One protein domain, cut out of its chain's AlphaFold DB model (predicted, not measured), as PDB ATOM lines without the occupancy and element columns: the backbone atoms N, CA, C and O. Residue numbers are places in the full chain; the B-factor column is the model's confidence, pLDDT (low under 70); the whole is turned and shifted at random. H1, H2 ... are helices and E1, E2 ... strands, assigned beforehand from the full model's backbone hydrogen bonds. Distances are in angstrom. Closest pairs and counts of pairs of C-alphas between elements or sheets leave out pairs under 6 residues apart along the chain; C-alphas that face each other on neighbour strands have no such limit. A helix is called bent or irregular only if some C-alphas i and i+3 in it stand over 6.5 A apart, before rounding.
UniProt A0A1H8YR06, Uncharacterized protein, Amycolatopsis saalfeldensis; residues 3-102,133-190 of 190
ATOM      1  N   TYR A   3     191.704 176.214 156.972       89.62
ATOM      2  CA  TYR A   3     191.875 177.540 156.392       89.62
ATOM      3  C   TYR A   3     190.661 178.448 156.642       89.62
ATOM      4  O   TYR A   3     189.534 177.967 156.720       89.62
ATOM      5  N   PRO A   4     190.885 179.770 156.762       93.44
ATOM      6  CA  PRO A   4     189.804 180.726 156.936       93.44
ATOM      7  C   PRO A   4     189.120 181.023 155.596       93.44
ATOM      8  O   PRO A   4     189.789 181.318 154.597       93.44
ATOM      9  N   LEU A   5     187.793 181.017 155.597       94.31
ATOM     10  CA  LEU A   5     186.947 181.459 154.494       94.31
ATOM     11  C   LEU A   5     186.032 182.579 154.991       94.31
ATOM     12  O   LEU A   5     185.394 182.445 156.031       94.31
ATOM     13  N   ILE A   6     185.960 183.681 154.246       97.25
ATOM     14  CA  ILE A   6     184.915 184.687 154.449       97.25
ATOM     15  C   ILE A   6     183.743 184.337 153.537       97.25
ATOM     16  O   ILE A   6     183.900 184.343 152.322       97.25
ATOM     17  N   VAL A   7     182.578 184.077 154.114       97.50
ATOM     18  CA  VAL A   7     181.314 183.918 153.392       97.50
ATOM     19  C   VAL A   7     180.564 185.242 153.429       97.50
ATOM     20  O   VAL A   7     180.420 185.858 154.489       97.50
ATOM     21  N   VAL A   8     180.110 185.698 152.266       98.38
ATOM     22  CA  VAL A   8     179.368 186.950 152.111       98.38
ATOM     23  C   VAL A   8     177.907 186.600 151.878       98.38
ATOM     24  O   VAL A   8     177.588 185.894 150.926       98.38
ATOM     25  N   LEU A   9     177.022 187.089 152.742       98.38
ATOM     26  CA  LEU A   9     175.590 186.806 152.685       98.38
ATOM     27  C   LEU A   9     174.798 188.088 152.367       98.38
ATOM     28  O   LEU A   9     175.178 189.169 152.836       98.38
ATOM     29  N   PRO A  10     173.698 187.999 151.595       98.06
ATOM     30  CA  PRO A  10     172.868 189.153 151.258       98.06
ATOM     31  C   PRO A  10     172.322 189.893 152.487       98.06
ATOM     32  O   PRO A  10     172.066 189.304 153.534       98.06
ATOM     33  N   ALA A  11     172.030 191.188 152.337       97.19
ATOM     34  CA  ALA A  11     171.501 192.022 153.421       97.19
ATOM     35  C   ALA A  11     170.196 191.495 154.060       97.19
ATOM     36  O   ALA A  11     169.942 191.720 155.246       97.19
ATOM     37  N   GLY A  12     169.369 190.786 153.287       96.56
ATOM     38  CA  GLY A  12     168.099 190.218 153.746       96.56
ATOM     39  C   GLY A  12     168.216 188.920 154.549       96.56
ATOM     40  O   GLY A  12     167.188 188.407 154.981       96.56
ATOM     41  N   THR A  13     169.421 188.372 154.734       97.69
ATOM     42  CA  THR A  13     169.610 187.113 155.461       97.69
ATOM     43  C   THR A  13     169.194 187.243 156.928       97.69
ATOM     44  O   THR A  13     169.615 188.164 157.634       97.69
ATOM     45  N   ASP A  14     168.379 186.291 157.389       96.50
ATOM     46  CA  ASP A  14     167.997 186.145 158.790       96.50
ATOM     47  C   ASP A  14     169.131 185.471 159.572       96.50
ATOM     48  O   ASP A  14     169.447 184.301 159.366       96.50
ATOM     49  N   LEU A  15     169.749 186.217 160.488       95.19
ATOM     50  CA  LEU A  15     170.845 185.712 161.313       95.19
ATOM     51  C   LEU A  15     170.402 184.642 162.321       95.19
ATOM     52  O   LEU A  15     171.253 183.937 162.860       95.19
ATOM     53  N   THR A  16     169.100 184.495 162.583       94.19
ATOM     54  CA  THR A  16     168.586 183.409 163.431       94.19
ATOM     55  C   THR A  16     168.566 182.058 162.714       94.19
ATOM     56  O   THR A  16     168.592 181.027 163.382       94.19
ATOM     57  N   ASP A  17     168.608 182.067 161.378       95.81
ATOM     58  CA  ASP A  17     168.656 180.886 160.505       95.81
ATOM     59  C   ASP A  17     170.043 180.689 159.862       95.81
ATOM     60  O   ASP A  17     170.212 179.986 158.866       95.81
ATOM     61  N   LEU A  18     171.067 181.340 160.427       95.62
ATOM     62  CA  LEU A  18     172.400 181.424 159.836       95.62
ATOM     63  C   LEU A  18     173.018 180.053 159.532       95.62
ATOM     64  O   LEU A  18     173.651 179.898 158.492       95.62
ATOM     65  N   ASP A  19     172.839 179.071 160.418       94.88
ATOM     66  CA  ASP A  19     173.412 177.731 160.242       94.88
ATOM     67  C   ASP A  19     172.866 177.050 158.971       94.88
ATOM     68  O   ASP A  19     173.647 176.479 158.207       94.88
ATOM     69  N   ASN A  20     171.560 177.170 158.701       96.19
ATOM     70  CA  ASN A  20     170.932 176.606 157.501       96.19
ATOM     71  C   ASN A  20     171.344 177.379 156.244       96.19
ATOM     72  O   ASN A  20     171.716 176.775 155.242       96.19
ATOM     73  N   VAL A  21     171.364 178.715 156.316       97.19
ATOM     74  CA  VAL A  21     171.802 179.558 155.192       97.19
ATOM     75  C   VAL A  21     173.251 179.257 154.803       97.19
ATOM     76  O   VAL A  21     173.567 179.163 153.618       97.19
ATOM     77  N   LEU A  22     174.142 179.088 155.784       96.19
ATOM     78  CA  LEU A  22     175.524 178.701 155.514       96.19
ATOM     79  C   LEU A  22     175.606 177.299 154.923       96.19
ATOM     80  O   LEU A  22     176.380 177.115 153.988       96.19
ATOM     81  N   ALA A  23     174.821 176.341 155.423       94.81
ATOM     82  CA  ALA A  23     174.810 174.987 154.881       94.81
ATOM     83  C   ALA A  23     174.433 174.999 153.394       94.81
ATOM     84  O   ALA A  23     175.150 174.418 152.584       94.81
ATOM     85  N   ASP A  24     173.392 175.747 153.021       95.50
ATOM     86  CA  ASP A  24     172.937 175.867 151.633       95.50
ATOM     87  C   ASP A  24     173.976 176.547 150.727       95.50
ATOM     88  O   ASP A  24     174.267 176.067 149.631       95.50
ATOM     89  N   VAL A  25     174.561 177.662 151.179       95.56
ATOM     90  CA  VAL A  25     175.547 178.431 150.396       95.56
ATOM     91  C   VAL A  25     176.866 177.671 150.244       95.56
ATOM     92  O   VAL A  25     177.531 177.773 149.212       95.56
ATOM     93  N   MET A  26     177.251 176.903 151.262       93.38
ATOM     94  CA  MET A  26     178.488 176.134 151.264       93.38
ATOM     95  C   MET A  26     178.342 174.799 150.534       93.38
ATOM     96  O   MET A  26     179.333 174.339 149.963       93.38
ATOM     97  N   ALA A  27     177.148 174.191 150.516       92.25
ATOM     98  CA  ALA A  27     176.892 172.851 149.978       92.25
ATOM     99  C   ALA A  27     177.529 172.565 148.607       92.25
ATOM    100  O   ALA A  27     178.071 171.474 148.442       92.25
ATOM    101  N   PRO A  28     177.567 173.492 147.625       89.88
ATOM    102  CA  PRO A  28     178.229 173.237 146.346       89.88
ATOM    103  C   PRO A  28     179.713 172.847 146.454       89.88
ATOM    104  O   PRO A  28     180.240 172.224 145.535       89.88
ATOM    105  N   PHE A  29     180.366 173.188 147.564       88.69
ATOM    106  CA  PHE A  29     181.802 173.047 147.796       88.69
ATOM    107  C   PHE A  29     182.170 171.917 148.785       88.69
ATOM    108  O   PHE A  29     183.358 171.728 149.059       88.69
ATOM    109  N   ASP A  30     181.176 171.185 149.305       89.44
ATOM    110  CA  ASP A  30     181.332 170.074 150.262       89.44
ATOM    111  C   ASP A  30     181.978 168.837 149.611       89.44
ATOM    112  O   ASP A  30     181.484 168.318 148.608       89.44
ATOM    113  N   GLU A  31     183.074 168.343 150.190       84.06
ATOM    114  CA  GLU A  31     183.825 167.171 149.728       84.06
ATOM    115  C   GLU A  31     183.215 165.825 150.148       84.06
ATOM    116  O   GLU A  31     183.682 164.779 149.699       84.06
ATOM    117  N   ASN A  32     182.163 165.830 150.966       83.38
ATOM    118  CA  ASN A  32     181.443 164.625 151.381       83.38
ATOM    119  C   ASN A  32     180.190 164.335 150.550       83.38
ATOM    120  O   ASN A  32     179.420 163.434 150.890       83.38
ATOM    121  N   ARG A  33     179.946 165.081 149.469       79.38
ATOM    122  CA  ARG A  33     178.761 164.851 148.641       79.38
ATOM    123  C   ARG A  33     178.810 163.489 147.950       79.38
ATOM    124  O   ARG A  33     179.817 163.082 147.378       79.38
ATOM    125  N   GLU A  34     177.676 162.797 147.938       77.62
ATOM    126  CA  GLU A  34     177.569 161.479 147.299       77.62
ATOM    127  C   GLU A  34     177.657 161.551 145.761       77.62
ATOM    128  O   GLU A  34     177.988 160.556 145.119       77.62
ATOM    129  N   ASP A  35     177.412 162.722 145.160       76.12
ATOM    130  CA  ASP A  35     177.421 162.950 143.708       76.12
ATOM    131  C   ASP A  35     178.788 163.387 143.142       76.12
ATOM    132  O   ASP A  35     178.896 163.728 141.964       76.12
ATOM    133  N   ILE A  36     179.857 163.331 143.945       68.56
ATOM    134  CA  ILE A  36     181.210 163.762 143.543       68.56
ATOM    135  C   ILE A  36     181.744 163.013 142.322       68.56
ATOM    136  O   ILE A  36     182.510 163.584 141.549       68.56
ATOM    137  N   ALA A  37     181.338 161.757 142.125       70.31
ATOM    138  CA  ALA A  37     181.805 160.936 141.009       70.31
ATOM    139  C   ALA A  37     181.495 161.542 139.625       70.31
ATOM    140  O   ALA A  37     182.184 161.209 138.661       70.31
ATOM    141  N   ASP A  38     180.501 162.435 139.540       72.94
ATOM    142  CA  ASP A  38     180.048 163.065 138.297       72.94
ATOM    143  C   ASP A  38     180.484 164.538 138.161       72.94
ATOM    144  O   ASP A  38     180.175 165.190 137.156       72.94
ATOM    145  N   LEU A  39     181.201 165.091 139.148       67.50
ATOM    146  CA  LEU A  39     181.681 166.471 139.088       67.50
ATOM    147  C   LEU A  39     182.960 166.564 138.241       67.50
ATOM    148  O   LEU A  39     183.843 165.713 138.353       67.50
ATOM    149  N   PRO A  40     183.099 167.596 137.394       69.38
ATOM    150  CA  PRO A  40     184.325 167.800 136.640       69.38
ATOM    151  C   PRO A  40     185.496 168.124 137.586       69.38
ATOM    152  O   PRO A  40     185.316 168.754 138.630       69.38
ATOM    153  N   ASP A  41     186.709 167.706 137.202       68.12
ATOM    154  CA  ASP A  41     187.938 167.835 138.012       68.12
ATOM    155  C   ASP A  41     188.250 169.285 138.450       68.12
ATOM    156  O   ASP A  41     189.019 169.519 139.390       68.12
ATOM    157  N   ASP A  42     187.660 170.275 137.779       67.38
ATOM    158  CA  ASP A  42     187.838 171.701 138.035       67.38
ATOM    159  C   ASP A  42     186.891 172.279 139.102       67.38
ATOM    160  O   ASP A  42     187.120 173.409 139.542       67.38
ATOM    161  N   GLN A  43     185.894 171.530 139.595       62.66
ATOM    162  CA  GLN A  43     185.048 172.016 140.687       62.66
ATOM    163  C   GLN A  43     185.784 171.992 142.036       62.66
ATOM    164  O   GLN A  43     186.333 170.960 142.435       62.66
ATOM    165  N   PRO A  44     185.805 173.113 142.779       62.19
ATOM    166  CA  PRO A  44     186.510 173.205 144.046       62.19
ATOM    167  C   PRO A  44     185.723 172.516 145.173       62.19
ATOM    168  O   PRO A  44     185.122 173.172 146.017       62.19
ATOM    169  N   LEU A  45     185.778 171.183 145.230       60.53
ATOM    170  CA  LEU A  45     185.503 170.443 146.467       60.53
ATOM    171  C   LEU A  45     186.601 170.815 147.458       60.53
ATOM    172  O   LEU A  45     187.783 170.573 147.176       60.53
ATOM    173  N   THR A  46     186.228 171.519 148.521       67.12
ATOM    174  CA  THR A  46     187.182 172.283 149.334       67.12
ATOM    175  C   THR A  46     187.092 172.013 150.828       67.12
ATOM    176  O   THR A  46     188.019 172.434 151.516       67.12
ATOM    177  N   TRP A  47     186.060 171.328 151.339       80.88
ATOM    178  CA  TRP A  47     185.932 171.072 152.779       80.88
ATOM    179  C   TRP A  47     185.126 169.813 153.156       80.88
ATOM    180  O   TRP A  47     184.148 169.524 152.479       80.88
ATOM    181  N   ASP A  48     185.474 169.119 154.258       83.25
ATOM    182  CA  ASP A  48     184.667 168.036 154.881       83.25
ATOM    183  C   ASP A  48     183.723 168.537 155.980       83.25
ATOM    184  O   ASP A  48     182.652 167.980 156.222       83.25
ATOM    185  N   ARG A  49     184.118 169.598 156.679       90.19
ATOM    186  CA  ARG A  49     183.274 170.314 157.635       90.19
ATOM    187  C   ARG A  49     183.713 171.764 157.763       90.19
ATOM    188  O   ARG A  49     184.862 172.114 157.497       90.19
ATOM    189  N   TYR A  50     182.824 172.608 158.268       93.38
ATOM    190  CA  TYR A  50     183.153 173.978 158.648       93.38
ATOM    191  C   TYR A  50     182.601 174.315 160.033       93.38
ATOM    192  O   TYR A  50     181.714 173.637 160.555       93.38
ATOM    193  N   ALA A  51     183.145 175.364 160.642       93.25
ATOM    194  CA  ALA A  51     182.621 175.934 161.876       93.25
ATOM    195  C   ALA A  51     182.740 177.461 161.861       93.25
ATOM    196  O   ALA A  51     183.742 178.003 161.396       93.25
ATOM    197  N   ILE A  52     181.744 178.159 162.412       93.81
ATOM    198  CA  ILE A  52     181.900 179.567 162.792       93.81
ATOM    199  C   ILE A  52     182.718 179.606 164.085       93.81
ATOM    200  O   ILE A  52     182.340 178.989 165.086       93.81
ATOM    201  N   GLY A  53     183.831 180.334 164.065       85.00
ATOM    202  CA  GLY A  53     184.761 180.414 165.189       85.00
ATOM    203  C   GLY A  53     185.887 179.381 165.126       85.00
ATOM    204  O   GLY A  53     186.581 179.269 164.118       85.00
ATOM    205  N   ASP A  54     186.140 178.685 166.238       88.19
ATOM    206  CA  ASP A  54     187.313 177.819 166.456       88.19
ATOM    207  C   ASP A  54     188.644 178.601 166.363       88.19
ATOM    208  O   ASP A  54     188.823 179.606 167.066       88.19
ATOM    209  N   ARG A  55     189.581 178.179 165.503       88.94
ATOM    210  CA  ARG A  55     190.948 178.719 165.424       88.94
ATOM    211  C   ARG A  55     190.975 180.211 165.111       88.94
ATOM    212  O   ARG A  55     191.935 180.895 165.474       88.94
ATOM    213  N   PHE A  56     189.958 180.689 164.404       89.56
ATOM    214  CA  PHE A  56     189.874 182.066 163.941       89.56
ATOM    215  C   PHE A  56     188.820 182.895 164.688       89.56
ATOM    216  O   PHE A  56     188.476 183.973 164.216       89.56
ATOM    217  N   SER A  57     188.372 182.430 165.859       91.81
ATOM    218  CA  SER A  57     187.418 183.146 166.716       91.81
ATOM    219  C   SER A  57     187.863 184.578 167.055       91.81
ATOM    220  O   SER A  57     189.043 184.835 167.320       91.81
ATOM    221  N   GLY A  58     186.910 185.507 167.127       93.12
ATOM    222  CA  GLY A  58     187.143 186.921 167.422       93.12
ATOM    223  C   GLY A  58     187.841 187.661 166.280       93.12
ATOM    224  O   GLY A  58     188.683 188.536 166.517       93.12
ATOM    225  N   PHE A  59     187.545 187.290 165.034       95.31
ATOM    226  CA  PHE A  59     188.255 187.827 163.883       95.31
ATOM    227  C   PHE A  59     187.987 189.313 163.624       95.31
ATOM    228  O   PHE A  59     188.933 190.076 163.389       95.31
ATOM    229  N   PHE A  60     186.727 189.739 163.648       97.44
ATOM    230  CA  PHE A  60     186.324 191.093 163.291       97.44
ATOM    231  C   PHE A  60     186.203 191.981 164.532       97.44
ATOM    232  O   PHE A  60     185.455 191.646 165.451       97.44
ATOM    233  N   PRO A  61     186.891 193.136 164.579       97.25
ATOM    234  CA  PRO A  61     186.632 194.146 165.591       97.25
ATOM    235  C   PRO A  61     185.216 194.702 165.433       97.25
ATOM    236  O   PRO A  61     184.794 195.023 164.321       97.25
ATOM    237  N   VAL A  62     184.515 194.855 166.551       97.69
ATOM    238  CA  VAL A  62     183.161 195.416 166.600       97.69
ATOM    239  C   VAL A  62     183.233 196.946 166.620       97.69
ATOM    240  O   VAL A  62     184.055 197.536 167.336       97.69
ATOM    241  N   ARG A  63     182.384 197.599 165.820       98.00
ATOM    242  CA  ARG A  63     182.235 199.060 165.788       98.00
ATOM    243  C   ARG A  63     181.571 199.544 167.080       98.00
ATOM    244  O   ARG A  63     180.663 198.909 167.606       98.00
ATOM    245  N   ALA A  64     182.009 200.688 167.604       96.75
ATOM    246  CA  ALA A  64     181.404 201.258 168.807       96.75
ATOM    247  C   ALA A  64     179.908 201.551 168.589       96.75
ATOM    248  O   ALA A  64     179.544 202.189 167.604       96.75
ATOM    249  N   GLY A  65     179.063 201.098 169.521       96.56
ATOM    250  CA  GLY A  65     177.608 201.255 169.436       96.56
ATOM    251  C   GLY A  65     176.911 200.284 168.479       96.56
ATOM    252  O   GLY A  65     175.729 200.469 168.220       96.56
ATOM    253  N   ALA A  66     177.613 199.276 167.947       97.38
ATOM    254  CA  ALA A  66     176.982 198.221 167.164       97.38
ATOM    255  C   ALA A  66     175.946 197.448 167.997       97.38
ATOM    256  O   ALA A  66     176.194 197.099 169.153       97.38
ATOM    257  N   GLU A  67     174.802 197.155 167.383       96.31
ATOM    258  CA  GLU A  67     173.745 196.363 168.000       96.31
ATOM    259  C   GLU A  67     174.137 194.885 168.044       96.31
ATOM    260  O   GLU A  67     174.603 194.320 167.053       96.31
ATOM    261  N   ARG A  68     173.891 194.212 169.174       93.94
ATOM    262  CA  ARG A  68     174.245 192.790 169.344       93.94
ATOM    263  C   ARG A  68     173.571 191.881 168.312       93.94
ATOM    264  O   ARG A  68     174.143 190.850 167.959       93.94
ATOM    265  N   ALA A  69     172.382 192.270 167.846       95.31
ATOM    266  CA  ALA A  69     171.609 191.563 166.827       95.31
ATOM    267  C   ALA A  69     172.255 191.599 165.432       95.31
ATOM    268  O   ALA A  69     171.909 190.777 164.594       95.31
ATOM    269  N   ASP A  70     173.201 192.512 165.191       97.19
ATOM    270  CA  ASP A  70     173.943 192.605 163.931       97.19
ATOM    271  C   ASP A  70     175.259 191.808 163.957       97.19
ATOM    272  O   ASP A  70     176.007 191.844 162.978       97.19
ATOM    273  N   LEU A  71     175.568 191.113 165.060       96.75
ATOM    274  CA  LEU A  71     176.850 190.448 165.301       96.75
ATOM    275  C   LEU A  71     176.707 188.926 165.409       96.75
ATOM    276  O   LEU A  71     175.856 188.405 166.131       96.75
ATOM    277  N   ILE A  72     177.642 188.214 164.785       95.88
ATOM    278  CA  ILE A  72     177.789 186.758 164.842       95.88
ATOM    279  C   ILE A  72     178.988 186.448 165.734       95.88
ATOM    280  O   ILE A  72     180.114 186.839 165.434       95.88
ATOM    281  N   HIS A  73     178.757 185.761 166.847       91.88
ATOM    282  CA  HIS A  73     179.801 185.438 167.821       91.88
ATOM    283  C   HIS A  73     180.108 183.939 167.809       91.88
ATOM    284  O   HIS A  73     179.200 183.149 167.533       91.88
ATOM    285  N   PRO A  74     181.348 183.543 168.146       81.12
ATOM    286  CA  PRO A  74     181.707 182.136 168.231       81.12
ATOM    287  C   PRO A  74     180.826 181.427 169.250       81.12
ATOM    288  O   PRO A  74     180.565 181.939 170.343       81.12
ATOM    289  N   ARG A  75     180.427 180.197 168.927       73.75
ATOM    290  CA  ARG A  75     179.811 179.298 169.898       73.75
ATOM    291  C   ARG A  75     180.922 178.691 170.756       73.75
ATOM    292  O   ARG A  75     181.474 177.648 170.420       73.75
ATOM    293  N   LEU A  76     181.299 179.369 171.839       69.81
ATOM    294  CA  LEU A  76     182.285 178.835 172.783       69.81
ATOM    295  C   LEU A  76     181.681 177.643 173.545       69.81
ATOM    296  O   LEU A  76     180.552 177.709 174.032       69.81
ATOM    297  N   ALA A  77     182.425 176.533 173.612       62.03
ATOM    298  CA  ALA A  77     181.951 175.246 174.137       62.03
ATOM    299  C   ALA A  77     181.572 175.272 175.632       62.03
ATOM    300  O   ALA A  77     180.865 174.388 176.108       62.03
ATOM    301  N   ASP A  78     182.037 176.276 176.367       69.38
ATOM    302  CA  ASP A  78     181.844 176.464 177.805       69.38
ATOM    303  C   ASP A  78     180.904 177.631 178.145       69.38
ATOM    304  O   ASP A  78     180.705 177.934 179.321       69.38
ATOM    305  N   GLY A  79     180.315 178.286 177.136       59.12
ATOM    306  CA  GLY A  79     179.504 179.483 177.344       59.12
ATOM    307  C   GLY A  79     180.299 180.659 177.915       59.12
ATOM    308  O   GLY A  79     179.690 181.560 178.486       59.12
ATOM    309  N   ALA A  80     181.634 180.652 177.796       60.97
ATOM    310  CA  ALA A  80     182.442 181.797 178.180       60.97
ATOM    311  C   ALA A  80     181.978 183.042 177.412       60.97
ATOM    312  O   ALA A  80     181.684 182.977 176.215       60.97
ATOM    313  N   ASP A  81     181.916 184.177 178.109       56.72
ATOM    314  CA  ASP A  81     181.550 185.448 177.498       56.72
ATOM    315  C   ASP A  81     182.526 185.754 176.360       56.72
ATOM    316  O   ASP A  81     183.731 185.951 176.555       56.72
ATOM    317  N   THR A  82     182.004 185.783 175.138       63.34
ATOM    318  CA  THR A  82     182.763 186.276 173.996       63.34
ATOM    319  C   THR A  82     183.055 187.748 174.232       63.34
ATOM    320  O   THR A  82     182.152 188.512 174.551       63.34
ATOM    321  N   HIS A  83     184.309 188.155 174.070       72.69
ATOM    322  CA  HIS A  83     184.720 189.534 174.292       72.69
ATOM    323  C   HIS A  83     183.955 190.483 173.350       72.69
ATOM    324  O   HIS A  83     184.228 190.484 172.153       72.69
ATOM    325  N   ASP A  84     183.075 191.341 173.880       84.06
ATOM    326  CA  ASP A  84     182.170 192.221 173.103       84.06
ATOM    327  C   ASP A  84     182.865 193.119 172.061       84.06
ATOM    328  O   ASP A  84     182.240 193.636 171.141       84.06
ATOM    329  N   ALA A  85     184.179 193.322 172.181       93.31
ATOM    330  CA  ALA A  85     184.957 194.072 171.194       93.31
ATOM    331  C   ALA A  85     185.303 193.300 169.904       93.31
ATOM    332  O   ALA A  85     185.848 193.923 168.986       93.31
ATOM    333  N   VAL A  86     185.067 191.984 169.832       95.19
ATOM    334  CA  VAL A  86     185.339 191.154 168.646       95.19
ATOM    335  C   VAL A  86     184.234 190.124 168.386       95.19
ATOM    336  O   VAL A  86     183.558 189.672 169.303       95.19
ATOM    337  N   CYS A  87     184.076 189.737 167.125       95.94
ATOM    338  CA  CYS A  87     183.074 188.782 166.647       95.94
ATOM    339  C   CYS A  87     183.625 187.978 165.451       95.94
ATOM    340  O   CYS A  87     184.712 188.279 164.953       95.94
ATOM    341  N   ASP A  88     182.892 186.967 164.986       96.06
ATOM    342  CA  ASP A  88     183.258 186.144 163.817       96.06
ATOM    343  C   ASP A  88     182.500 186.519 162.555       96.06
ATOM    344  O   ASP A  88     182.793 186.031 161.469       96.06
ATOM    345  N   GLY A  89     181.568 187.449 162.674       97.50
ATOM    346  CA  GLY A  89     180.846 187.992 161.549       97.50
ATOM    347  C   GLY A  89     179.804 188.995 161.993       97.50
ATOM    348  O   GLY A  89     179.677 189.321 163.173       97.50
ATOM    349  N   GLY A  90     179.038 189.472 161.032       97.88
ATOM    350  CA  GLY A  90     177.961 190.413 161.257       97.88
ATOM    351  C   GLY A  90     177.710 191.273 160.037       97.88
ATOM    352  O   GLY A  90     178.377 191.137 159.008       97.88
ATOM    353  N   ARG A  91     176.750 192.186 160.166       98.56
ATOM    354  CA  ARG A  91     176.519 193.214 159.147       98.56
ATOM    355  C   ARG A  91     177.723 194.139 159.059       98.56
ATOM    356  O   ARG A  91     178.252 194.539 160.095       98.56
ATOM    357  N   ILE A  92     178.120 194.543 157.857       98.62
ATOM    358  CA  ILE A  92     179.296 195.403 157.637       98.62
ATOM    359  C   ILE A  92     179.245 196.684 158.486       98.62
ATOM    360  O   ILE A  92     180.252 197.059 159.091       98.62
ATOM    361  N   ARG A  93     178.069 197.303 158.642       98.25
ATOM    362  CA  ARG A  93     177.856 198.483 159.501       98.25
ATOM    363  C   ARG A  93     178.232 198.273 160.973       98.25
ATOM    364  O   ARG A  93     178.541 199.240 161.667       98.25
ATOM    365  N   ALA A  94     178.208 197.032 161.453       98.25
ATOM    366  CA  ALA A  94     178.560 196.651 162.818       98.25
ATOM    367  C   ALA A  94     180.049 196.280 162.965       98.25
ATOM    368  O   ALA A  94     180.564 196.211 164.084       98.25
ATOM    369  N   LEU A  95     180.766 196.092 161.852       98.31
ATOM    370  CA  LEU A  95     182.177 195.712 161.822       98.31
ATOM    371  C   LEU A  95     183.082 196.940 161.624       98.31
ATOM    372  O   LEU A  95     182.788 197.872 160.869       98.31
ATOM    373  N   ASP A  96     184.234 196.939 162.288       98.12
ATOM    374  CA  ASP A  96     185.275 197.960 162.144       98.12
ATOM    375  C   ASP A  96     186.453 197.411 161.318       98.12
ATOM    376  O   ASP A  96     187.545 197.098 161.817       98.12
ATOM    377  N   LEU A  97     186.190 197.243 160.017       97.75
ATOM    378  CA  LEU A  97     187.148 196.702 159.047       97.75
ATOM    379  C   LEU A  97     188.391 197.593 158.913       97.75
ATOM    380  O   LEU A  97     189.511 197.088 158.799       97.75
ATOM    381  N   GLU A  98     188.230 198.916 159.002       97.94
ATOM    382  CA  GLU A  98     189.362 199.844 158.947       97.94
ATOM    383  C   GLU A  98     190.264 199.700 160.178       97.94
ATOM    384  O   GLU A  98     191.485 199.619 160.034       97.94
ATOM    385  N   ARG A  99     189.711 199.554 161.391       97.06
ATOM    386  CA  ARG A  99     190.527 199.252 162.577       97.06
ATOM    387  C   ARG A  99     191.298 197.950 162.420       97.06
ATOM    388  O   ARG A  99     192.452 197.883 162.852       97.06
ATOM    389  N   LYS A 100     190.717 196.920 161.796       97.00
ATOM    390  CA  LYS A 100     191.427 195.666 161.492       97.00
ATOM    391  C   LYS A 100     192.599 195.911 160.531       97.00
ATOM    392  O   LYS A 100     193.718 195.499 160.850       97.00
ATOM    393  N   ARG A 101     192.385 196.653 159.435       97.25
ATOM    394  CA  ARG A 101     193.433 197.061 158.474       97.25
ATOM    395  C   ARG A 101     194.553 197.862 159.158       97.25
ATOM    396  O   ARG A 101     195.729 197.511 159.049       97.25
ATOM    397  N   VAL A 102     194.210 198.886 159.944       96.81
ATOM    398  CA  VAL A 102     195.170 199.700 160.721       96.81
ATOM    399  C   VAL A 102     195.958 198.849 161.716       96.81
ATOM    400  O   VAL A 102     197.178 199.000 161.838       96.81
ATOM    401  N   ALA A 133     194.627 192.123 155.514       96.19
ATOM    402  CA  ALA A 133     194.074 192.061 156.871       96.19
ATOM    403  C   ALA A 133     192.721 191.340 156.947       96.19
ATOM    404  O   ALA A 133     192.414 190.739 157.979       96.19
ATOM    405  N   ILE A 134     191.919 191.446 155.882       96.62
ATOM    406  CA  ILE A 134     190.575 190.863 155.784       96.62
ATOM    407  C   ILE A 134     190.593 189.584 154.932       96.62
ATOM    408  O   ILE A 134     190.302 188.526 155.492       96.62
ATOM    409  N   PRO A 135     190.988 189.608 153.640       93.12
ATOM    410  CA  PRO A 135     191.070 188.390 152.835       93.12
ATOM    411  C   PRO A 135     192.252 187.521 153.297       93.12
ATOM    412  O   PRO A 135     193.391 187.708 152.871       93.12
ATOM    413  N   THR A 136     191.989 186.594 154.225       84.50
ATOM    414  CA  THR A 136     193.024 185.790 154.907       84.50
ATOM    415  C   THR A 136     193.227 184.387 154.338       84.50
ATOM    416  O   THR A 136     194.262 183.768 154.606       84.50
ATOM    417  N   GLY A 137     192.268 183.886 153.560       90.31
ATOM    418  CA  GLY A 137     192.339 182.595 152.877       90.31
ATOM    419  C   GLY A 137     191.557 182.642 151.573       90.31
ATOM    420  O   GLY A 137     192.148 182.855 150.520       90.31
ATOM    421  N   ALA A 138     190.239 182.506 151.653       93.38
ATOM    422  CA  ALA A 138     189.339 182.627 150.508       93.38
ATOM    423  C   ALA A 138     188.149 183.544 150.831       93.38
ATOM    424  O   ALA A 138     187.908 183.876 151.997       93.38
ATOM    425  N   VAL A 139     187.415 183.951 149.795       95.88
ATOM    426  CA  VAL A 139     186.131 184.653 149.919       95.88
ATOM    427  C   VAL A 139     185.093 183.948 149.051       95.88
ATOM    428  O   VAL A 139     185.318 183.792 147.858       95.88
ATOM    429  N   LEU A 140     183.962 183.557 149.632       95.62
ATOM    430  CA  LEU A 140     182.780 183.108 148.905       95.62
ATOM    431  C   LEU A 140     181.818 184.291 148.777       95.62
ATOM    432  O   LEU A 140     181.322 184.804 149.782       95.62
ATOM    433  N   THR A 141     181.616 184.764 147.549       97.62
ATOM    434  CA  THR A 141     180.741 185.907 147.273       97.62
ATOM    435  C   THR A 141     179.268 185.526 147.419       97.62
ATOM    436  O   THR A 141     178.913 184.347 147.365       97.62
ATOM    437  N   HIS A 142     178.387 186.517 147.573       96.44
ATOM    438  CA  HIS A 142     176.952 186.254 147.721       96.44
ATOM    439  C   HIS A 142     176.294 185.791 146.407       96.44
ATOM    440  O   HIS A 142     175.187 185.261 146.421       96.44
ATOM    441  N   GLU A 143     176.991 185.943 145.278       96.69
ATOM    442  CA  GLU A 143     176.650 185.365 143.975       96.69
ATOM    443  C   GLU A 143     177.165 183.923 143.799       96.69
ATOM    444  O   GLU A 143     177.012 183.346 142.723       96.69
ATOM    445  N   GLY A 144     177.793 183.337 144.825       94.31
ATOM    446  CA  GLY A 144     178.300 181.963 144.800       94.31
ATOM    447  C   GLY A 144     179.662 181.799 144.120       94.31
ATOM    448  O   GLY A 144     180.017 180.689 143.724       94.31
ATOM    449  N   VAL A 145     180.442 182.875 143.963       93.56
ATOM    450  CA  VAL A 145     181.784 182.809 143.363       93.56
ATOM    451  C   VAL A 145     182.836 182.573 144.445       93.56
ATOM    452  O   VAL A 145     182.938 183.334 145.406       93.56
ATOM    453  N   TRP A 146     183.669 181.544 144.271       92.69
ATOM    454  CA  TRP A 146     184.806 181.270 145.151       92.69
ATOM    455  C   TRP A 146     186.057 182.024 144.691       92.69
ATOM    456  O   TRP A 146     186.667 181.699 143.673       92.69
ATOM    457  N   LEU A 147     186.467 183.032 145.454       93.69
ATOM    458  CA  LEU A 147     187.701 183.779 145.237       93.69
ATOM    459  C   LEU A 147     188.827 183.168 146.071       93.69
ATOM    460  O   LEU A 147     188.778 183.178 147.303       93.69
ATOM    461  N   SER A 148     189.880 182.700 145.405       92.00
ATOM    462  CA  SER A 148     191.094 182.205 146.056       92.00
ATOM    463  C   SER A 148     192.366 182.593 145.285       92.00
ATOM    464  O   SER A 148     192.328 182.807 144.067       92.00
ATOM    465  N   PRO A 149     193.520 182.689 145.970       88.19
ATOM    466  CA  PRO A 149     194.832 182.803 145.342       88.19
ATOM    467  C   PRO A 149     195.021 181.785 144.219       88.19
ATOM    468  O   PRO A 149     194.883 180.587 144.436       88.19
ATOM    469  N   GLY A 150     195.328 182.261 143.010       80.44
ATOM    470  CA  GLY A 150     195.605 181.405 141.850       80.44
ATOM    471  C   GLY A 150     194.439 180.534 141.372       80.44
ATOM    472  O   GLY A 150     194.680 179.614 140.596       80.44
ATOM    473  N   GLY A 151     193.209 180.776 141.845       73.62
ATOM    474  CA  GLY A 151     192.057 179.914 141.560       73.62
ATOM    475  C   GLY A 151     192.204 178.496 142.120       73.62
ATOM    476  O   GLY A 151     191.455 177.603 141.737       73.62
ATOM    477  N   VAL A 152     193.189 178.264 142.999       64.75
ATOM    478  CA  VAL A 152     193.415 176.949 143.596       64.75
ATOM    479  C   VAL A 152     192.556 176.767 144.839       64.75
ATOM    480  O   VAL A 152     192.224 177.720 145.548       64.75
ATOM    481  N   ARG A 153     192.221 175.507 145.114       66.69
ATOM    482  CA  ARG A 153     191.362 175.086 146.230       66.69
ATOM    483  C   ARG A 153     191.913 175.512 147.597       66.69
ATOM    484  O   ARG A 153     191.147 175.879 148.479       66.69
ATOM    485  N   PHE A 154     193.242 175.537 147.746       68.25
ATOM    486  CA  PHE A 154     193.922 175.848 149.005       68.25
ATOM    487  C   PHE A 154     194.985 176.922 148.841       68.25
ATOM    488  O   PHE A 154     195.818 176.870 147.937       68.25
ATOM    489  N   VAL A 155     195.029 177.843 149.801       68.12
ATOM    490  CA  VAL A 155     196.119 178.816 149.907       68.12
ATOM    491  C   VAL A 155     197.316 178.160 150.572       68.12
ATOM    492  O   VAL A 155     197.474 178.209 151.793       68.12
ATOM    493  N   THR A 156     198.169 177.537 149.769       70.62
ATOM    494  CA  THR A 156     199.467 177.030 150.232       70.62
ATOM    495  C   THR A 156     200.531 178.125 150.236       70.62
ATOM    496  O   THR A 156     201.429 178.100 151.076       70.62
ATOM    497  N   GLU A 157     200.392 179.132 149.368       78.94
ATOM    498  CA  GLU A 157     201.315 180.258 149.257       78.94
ATOM    499  C   GLU A 157     200.602 181.598 149.499       78.94
ATOM    500  O   GLU A 157     199.610 181.927 148.852       78.94
ATOM    501  N   ARG A 158     201.117 182.388 150.452       84.94
ATOM    502  CA  ARG A 158     200.595 183.723 150.819       84.94
ATOM    503  C   ARG A 158     201.446 184.862 150.244       84.94
ATOM    504  O   ARG A 158     201.633 185.916 150.860       84.94
ATOM    505  N   SER A 159     202.026 184.615 149.076       87.69
ATOM    506  CA  SER A 159     202.938 185.517 148.383       87.69
ATOM    507  C   SER A 159     202.900 185.312 146.875       87.69
ATOM    508  O   SER A 159     202.371 184.324 146.380       87.69
ATOM    509  N   GLY A 160     203.475 186.273 146.152       90.94
ATOM    510  CA  GLY A 160     203.614 186.218 144.705       90.94
ATOM    511  C   GLY A 160     202.411 186.792 143.947       90.94
ATOM    512  O   GLY A 160     201.390 187.136 144.548       90.94
ATOM    513  N   PRO A 161     202.518 186.885 142.608       91.81
ATOM    514  CA  PRO A 161     201.561 187.625 141.784       91.81
ATOM    515  C   PRO A 161     200.121 187.107 141.869       91.81
ATOM    516  O   PRO A 161     199.183 187.897 141.852       91.81
ATOM    517  N   ALA A 162     199.933 185.788 141.983       90.50
ATOM    518  CA  ALA A 162     198.606 185.181 142.076       90.50
ATOM    519  C   ALA A 162     197.903 185.513 143.403       90.50
ATOM    520  O   ALA A 162     196.694 185.750 143.424       90.50
ATOM    521  N   TYR A 163     198.661 185.559 144.503       92.19
ATOM    522  CA  TYR A 163     198.143 185.969 145.803       92.19
ATOM    523  C   TYR A 163     197.831 187.468 145.823       92.19
ATOM    524  O   TYR A 163     196.756 187.860 146.268       92.19
ATOM    525  N   ASP A 164     198.723 188.300 145.281       93.44
ATOM    526  CA  ASP A 164     198.517 189.751 145.205       93.44
ATOM    527  C   ASP A 164     197.280 190.098 144.349       93.44
ATOM    528  O   ASP A 164     196.480 190.953 144.732       93.44
ATOM    529  N   ALA A 165     197.060 189.382 143.237       93.88
ATOM    530  CA  ALA A 165     195.864 189.523 142.406       93.88
ATOM    531  C   ALA A 165     194.578 189.131 143.152       93.88
ATOM    532  O   ALA A 165     193.587 189.857 143.082       93.88
ATOM    533  N   PHE A 166     194.598 188.023 143.903       94.50
ATOM    534  CA  PHE A 166     193.479 187.637 144.766       94.50
ATOM    535  C   PHE A 166     193.180 188.709 145.817       94.50
ATOM    536  O   PHE A 166     192.028 189.101 145.967       94.50
ATOM    537  N   VAL A 167     194.198 189.212 146.521       96.06
ATOM    538  CA  VAL A 167     194.020 190.230 147.567       96.06
ATOM    539  C   VAL A 167     193.410 191.503 146.984       96.06
ATOM    540  O   VAL A 167     192.507 192.081 147.591       96.06
ATOM    541  N   ALA A 168     193.867 191.932 145.805       96.69
ATOM    542  CA  ALA A 168     193.308 193.088 145.114       96.69
ATOM    543  C   ALA A 168     191.835 192.863 144.732       96.69
ATOM    544  O   ALA A 168     190.992 193.707 145.031       96.69
ATOM    545  N   LEU A 169     191.516 191.711 144.131       96.81
ATOM    546  CA  LEU A 169     190.152 191.359 143.726       96.81
ATOM    547  C   LEU A 169     189.206 191.244 144.929       96.81
ATOM    548  O   LEU A 169     188.117 191.812 144.913       96.81
ATOM    549  N   ALA A 170     189.632 190.553 145.985       97.06
ATOM    550  CA  ALA A 170     188.837 190.356 147.188       97.06
ATOM    551  C   ALA A 170     188.569 191.679 147.917       97.06
ATOM    552  O   ALA A 170     187.436 191.919 148.320       97.06
ATOM    553  N   ASN A 171     189.565 192.566 148.059       98.06
ATOM    554  CA  ASN A 171     189.320 193.886 148.653       98.06
ATOM    555  C   ASN A 171     188.392 194.737 147.787       98.06
ATOM    556  O   ASN A 171     187.479 195.337 148.336       98.06
ATOM    557  N   ALA A 172     188.577 194.751 146.463       98.06
ATOM    558  CA  ALA A 172     187.696 195.500 145.569       98.06
ATOM    559  C   ALA A 172     186.236 195.035 145.681       98.06
ATOM    560  O   ALA A 172     185.333 195.866 145.714       98.06
ATOM    561  N   TYR A 173     186.012 193.722 145.784       98.31
ATOM    562  CA  TYR A 173     184.685 193.164 146.033       98.31
ATOM    563  C   TYR A 173     184.149 193.579 147.414       98.31
ATOM    564  O   TYR A 173     183.054 194.121 147.494       98.31
ATOM    565  N   LEU A 174     184.925 193.389 148.489       97.69
ATOM    566  CA  LEU A 174     184.501 193.716 149.858       97.69
ATOM    567  C   LEU A 174     184.212 195.213 150.057       97.69
ATOM    568  O   LEU A 174     183.271 195.556 150.763       97.69
ATOM    569  N   ASP A 175     184.999 196.093 149.435       97.69
ATOM    570  CA  ASP A 175     184.835 197.550 149.521       97.69
ATOM    571  C   ASP A 175     183.619 198.057 148.714       97.69
ATOM    572  O   ASP A 175     183.195 199.196 148.904       97.69
ATOM    573  N   ALA A 176     183.060 197.233 147.820       98.00
ATOM    574  CA  ALA A 176     181.863 197.552 147.039       98.00
ATOM    575  C   ALA A 176     180.553 197.071 147.696       98.00
ATOM    576  O   ALA A 176     179.476 197.371 147.178       98.00
ATOM    577  N   LEU A 177     180.632 196.314 148.795       98.19
ATOM    578  CA  LEU A 177     179.461 195.774 149.488       98.19
ATOM    579  C   LEU A 177     178.701 196.853 150.261       98.19
ATOM    580  O   LEU A 177     179.285 197.790 150.801       98.19
ATOM    581  N   ASP A 178     177.386 196.663 150.358       98.06
ATOM    582  CA  ASP A 178     176.505 197.537 151.126       98.06
ATOM    583  C   ASP A 178     176.648 197.294 152.634       98.06
ATOM    584  O   ASP A 178     176.933 196.173 153.069       98.06
ATOM    585  N   ASP A 179     176.371 198.317 153.438       98.38
ATOM    586  CA  ASP A 179     176.585 198.308 154.893       98.38
ATOM    587  C   ASP A 179     175.722 197.252 155.620       98.38
ATOM    588  O   ASP A 179     176.080 196.778 156.705       98.38
ATOM    589  N   ASP A 180     174.603 196.843 155.017       98.38
ATOM    590  CA  ASP A 180     173.718 195.801 155.548       98.38
ATOM    591  C   ASP A 180     174.110 194.375 155.126       98.38
ATOM    592  O   ASP A 180     173.558 193.419 155.679       98.38
ATOM    593  N   THR A 181     175.064 194.217 154.199       98.50
ATOM    594  CA  THR A 181     175.623 192.911 153.803       98.50
ATOM    595  C   THR A 181     176.263 192.235 155.009       98.50
ATOM    596  O   THR A 181     176.853 192.897 155.863       98.50
ATOM    597  N   ILE A 182     176.167 190.911 155.087       98.69
ATOM    598  CA  ILE A 182     176.712 190.134 156.198       98.69
ATOM    599  C   ILE A 182     178.023 189.479 155.767       98.69
ATOM    600  O   ILE A 182     178.102 188.852 154.713       98.69
ATOM    601  N   LEU A 183     179.050 189.601 156.608       98.44
ATOM    602  CA  LEU A 183     180.291 188.838 156.491       98.44
ATOM    603  C   LEU A 183     180.334 187.789 157.593       98.44
ATOM    604  O   LEU A 183     180.049 188.106 158.746       98.44
ATOM    605  N   VAL A 184     180.740 186.568 157.262       97.75
ATOM    606  CA  VAL A 184     180.946 185.484 158.229       97.75
ATOM    607  C   VAL A 184     182.304 184.861 157.988       97.75
ATOM    608  O   VAL A 184     182.611 184.476 156.866       97.75
ATOM    609  N   LEU A 185     183.123 184.747 159.026       96.75
ATOM    610  CA  LEU A 185     184.331 183.946 158.967       96.75
ATOM    611  C   LEU A 185     184.026 182.514 159.407       96.75
ATOM    612  O   LEU A 185     183.540 182.287 160.515       96.75
ATOM    613  N   VAL A 186     184.381 181.557 158.557       94.88
ATOM    614  CA  VAL A 186     184.304 180.128 158.860       94.88
ATOM    615  C   VAL A 186     185.695 179.489 158.803       94.88
ATOM    616  O   VAL A 186     186.526 179.838 157.959       94.88
ATOM    617  N   ASP A 187     185.968 178.572 159.734       93.44
ATOM    618  CA  ASP A 187     187.118 177.661 159.703       93.44
ATOM    619  C   ASP A 187     186.716 176.432 158.881       93.44
ATOM    620  O   ASP A 187     185.903 175.621 159.328       93.44
ATOM    621  N   CYS A 188     187.239 176.322 157.659       91.69
ATOM    622  CA  CYS A 188     187.014 175.174 156.785       91.69
ATOM    623  C   CYS A 188     188.057 174.090 157.063       91.69
ATOM    624  O   CYS A 188     189.261 174.370 157.142       91.69
ATOM    625  N   HIS A 189     187.595 172.851 157.179       89.25
ATOM    626  CA  HIS A 189     188.408 171.659 157.380       89.25
ATOM    627  C   HIS A 189     188.461 170.824 156.109       89.25
ATOM    628  O   HIS A 189     187.501 170.817 155.352       89.25
ATOM    629  N   THR A 190     189.593 170.149 155.914       78.50
ATOM    630  CA  THR A 190     189.835 169.101 154.908       78.50
ATOM    631  C   THR A 190     190.707 168.002 155.519       78.50
ATOM    632  O   THR A 190     191.189 168.196 156.669       78.50
TER     633      THR A 190
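Overview. This is residues 3 to 102 and 133 to 190 of the 190 residues of an uncharacterized protein of Amycolatopsis saalfeldensis (UniProt A0A1H8YR06). With little regular structure, long loops surround a small, strongly twisted sheet, E1 and E5 in its middle, H1 over E5, H3 grazing it by E4. The 158 printed residues run E1 H1 E2 E3 H2 E4 H3 E5, 61 in named elements, class mixed; the mixed sheet is branched. It is compact, radius of gyration of the C-alphas 15.5 A, spanning 48 by 35 by 29 A.

Along the chain. E1, residues 3 to 9, begins at C-alpha 3 (191.875, 177.540, 156.392). H1 is residues 15 to 29, 21.5 A, irregular: C-alphas 16 and 19 are 8.1 A apart. E2 is 49 to 52, E3 89 to 91, H2 97 to 102, E4 138 to 140, H3 161 to 175. E5, 182 to 189, 21.9 A, ends at C-alpha 189 (188.408, 171.659, 157.380).

Arrangement. E5 is antiparallel to E1 on one side, N 5 to O 186 2.9 A, and on the other to E2, N 187 to O 51 2.8 A, and E3, N 90 to O 183 2.8 A. E4 is parallel to E1, N 140 to O 6 2.8 A. H1's height over the sheet is 7.9 A. H3 only grazes it; the closest C-alphas of E4 and H3, Val 139 and Ala 170, are 6.9 A apart. H2 is not on it. Every O i to N i+4 pair is within hydrogen-bond range in H2 and H3, 7 of 11 in H1.

Size, cuts and confidence. Residues 103 to 132 are not printed; C-alphas 102 and 133 are 8.6 A apart. Links H1 to E2, E2 to E3 and E4 to H3 are long. pLDDT is under 70 at 36, 39 to 46, 76 to 82 and 152 to 155.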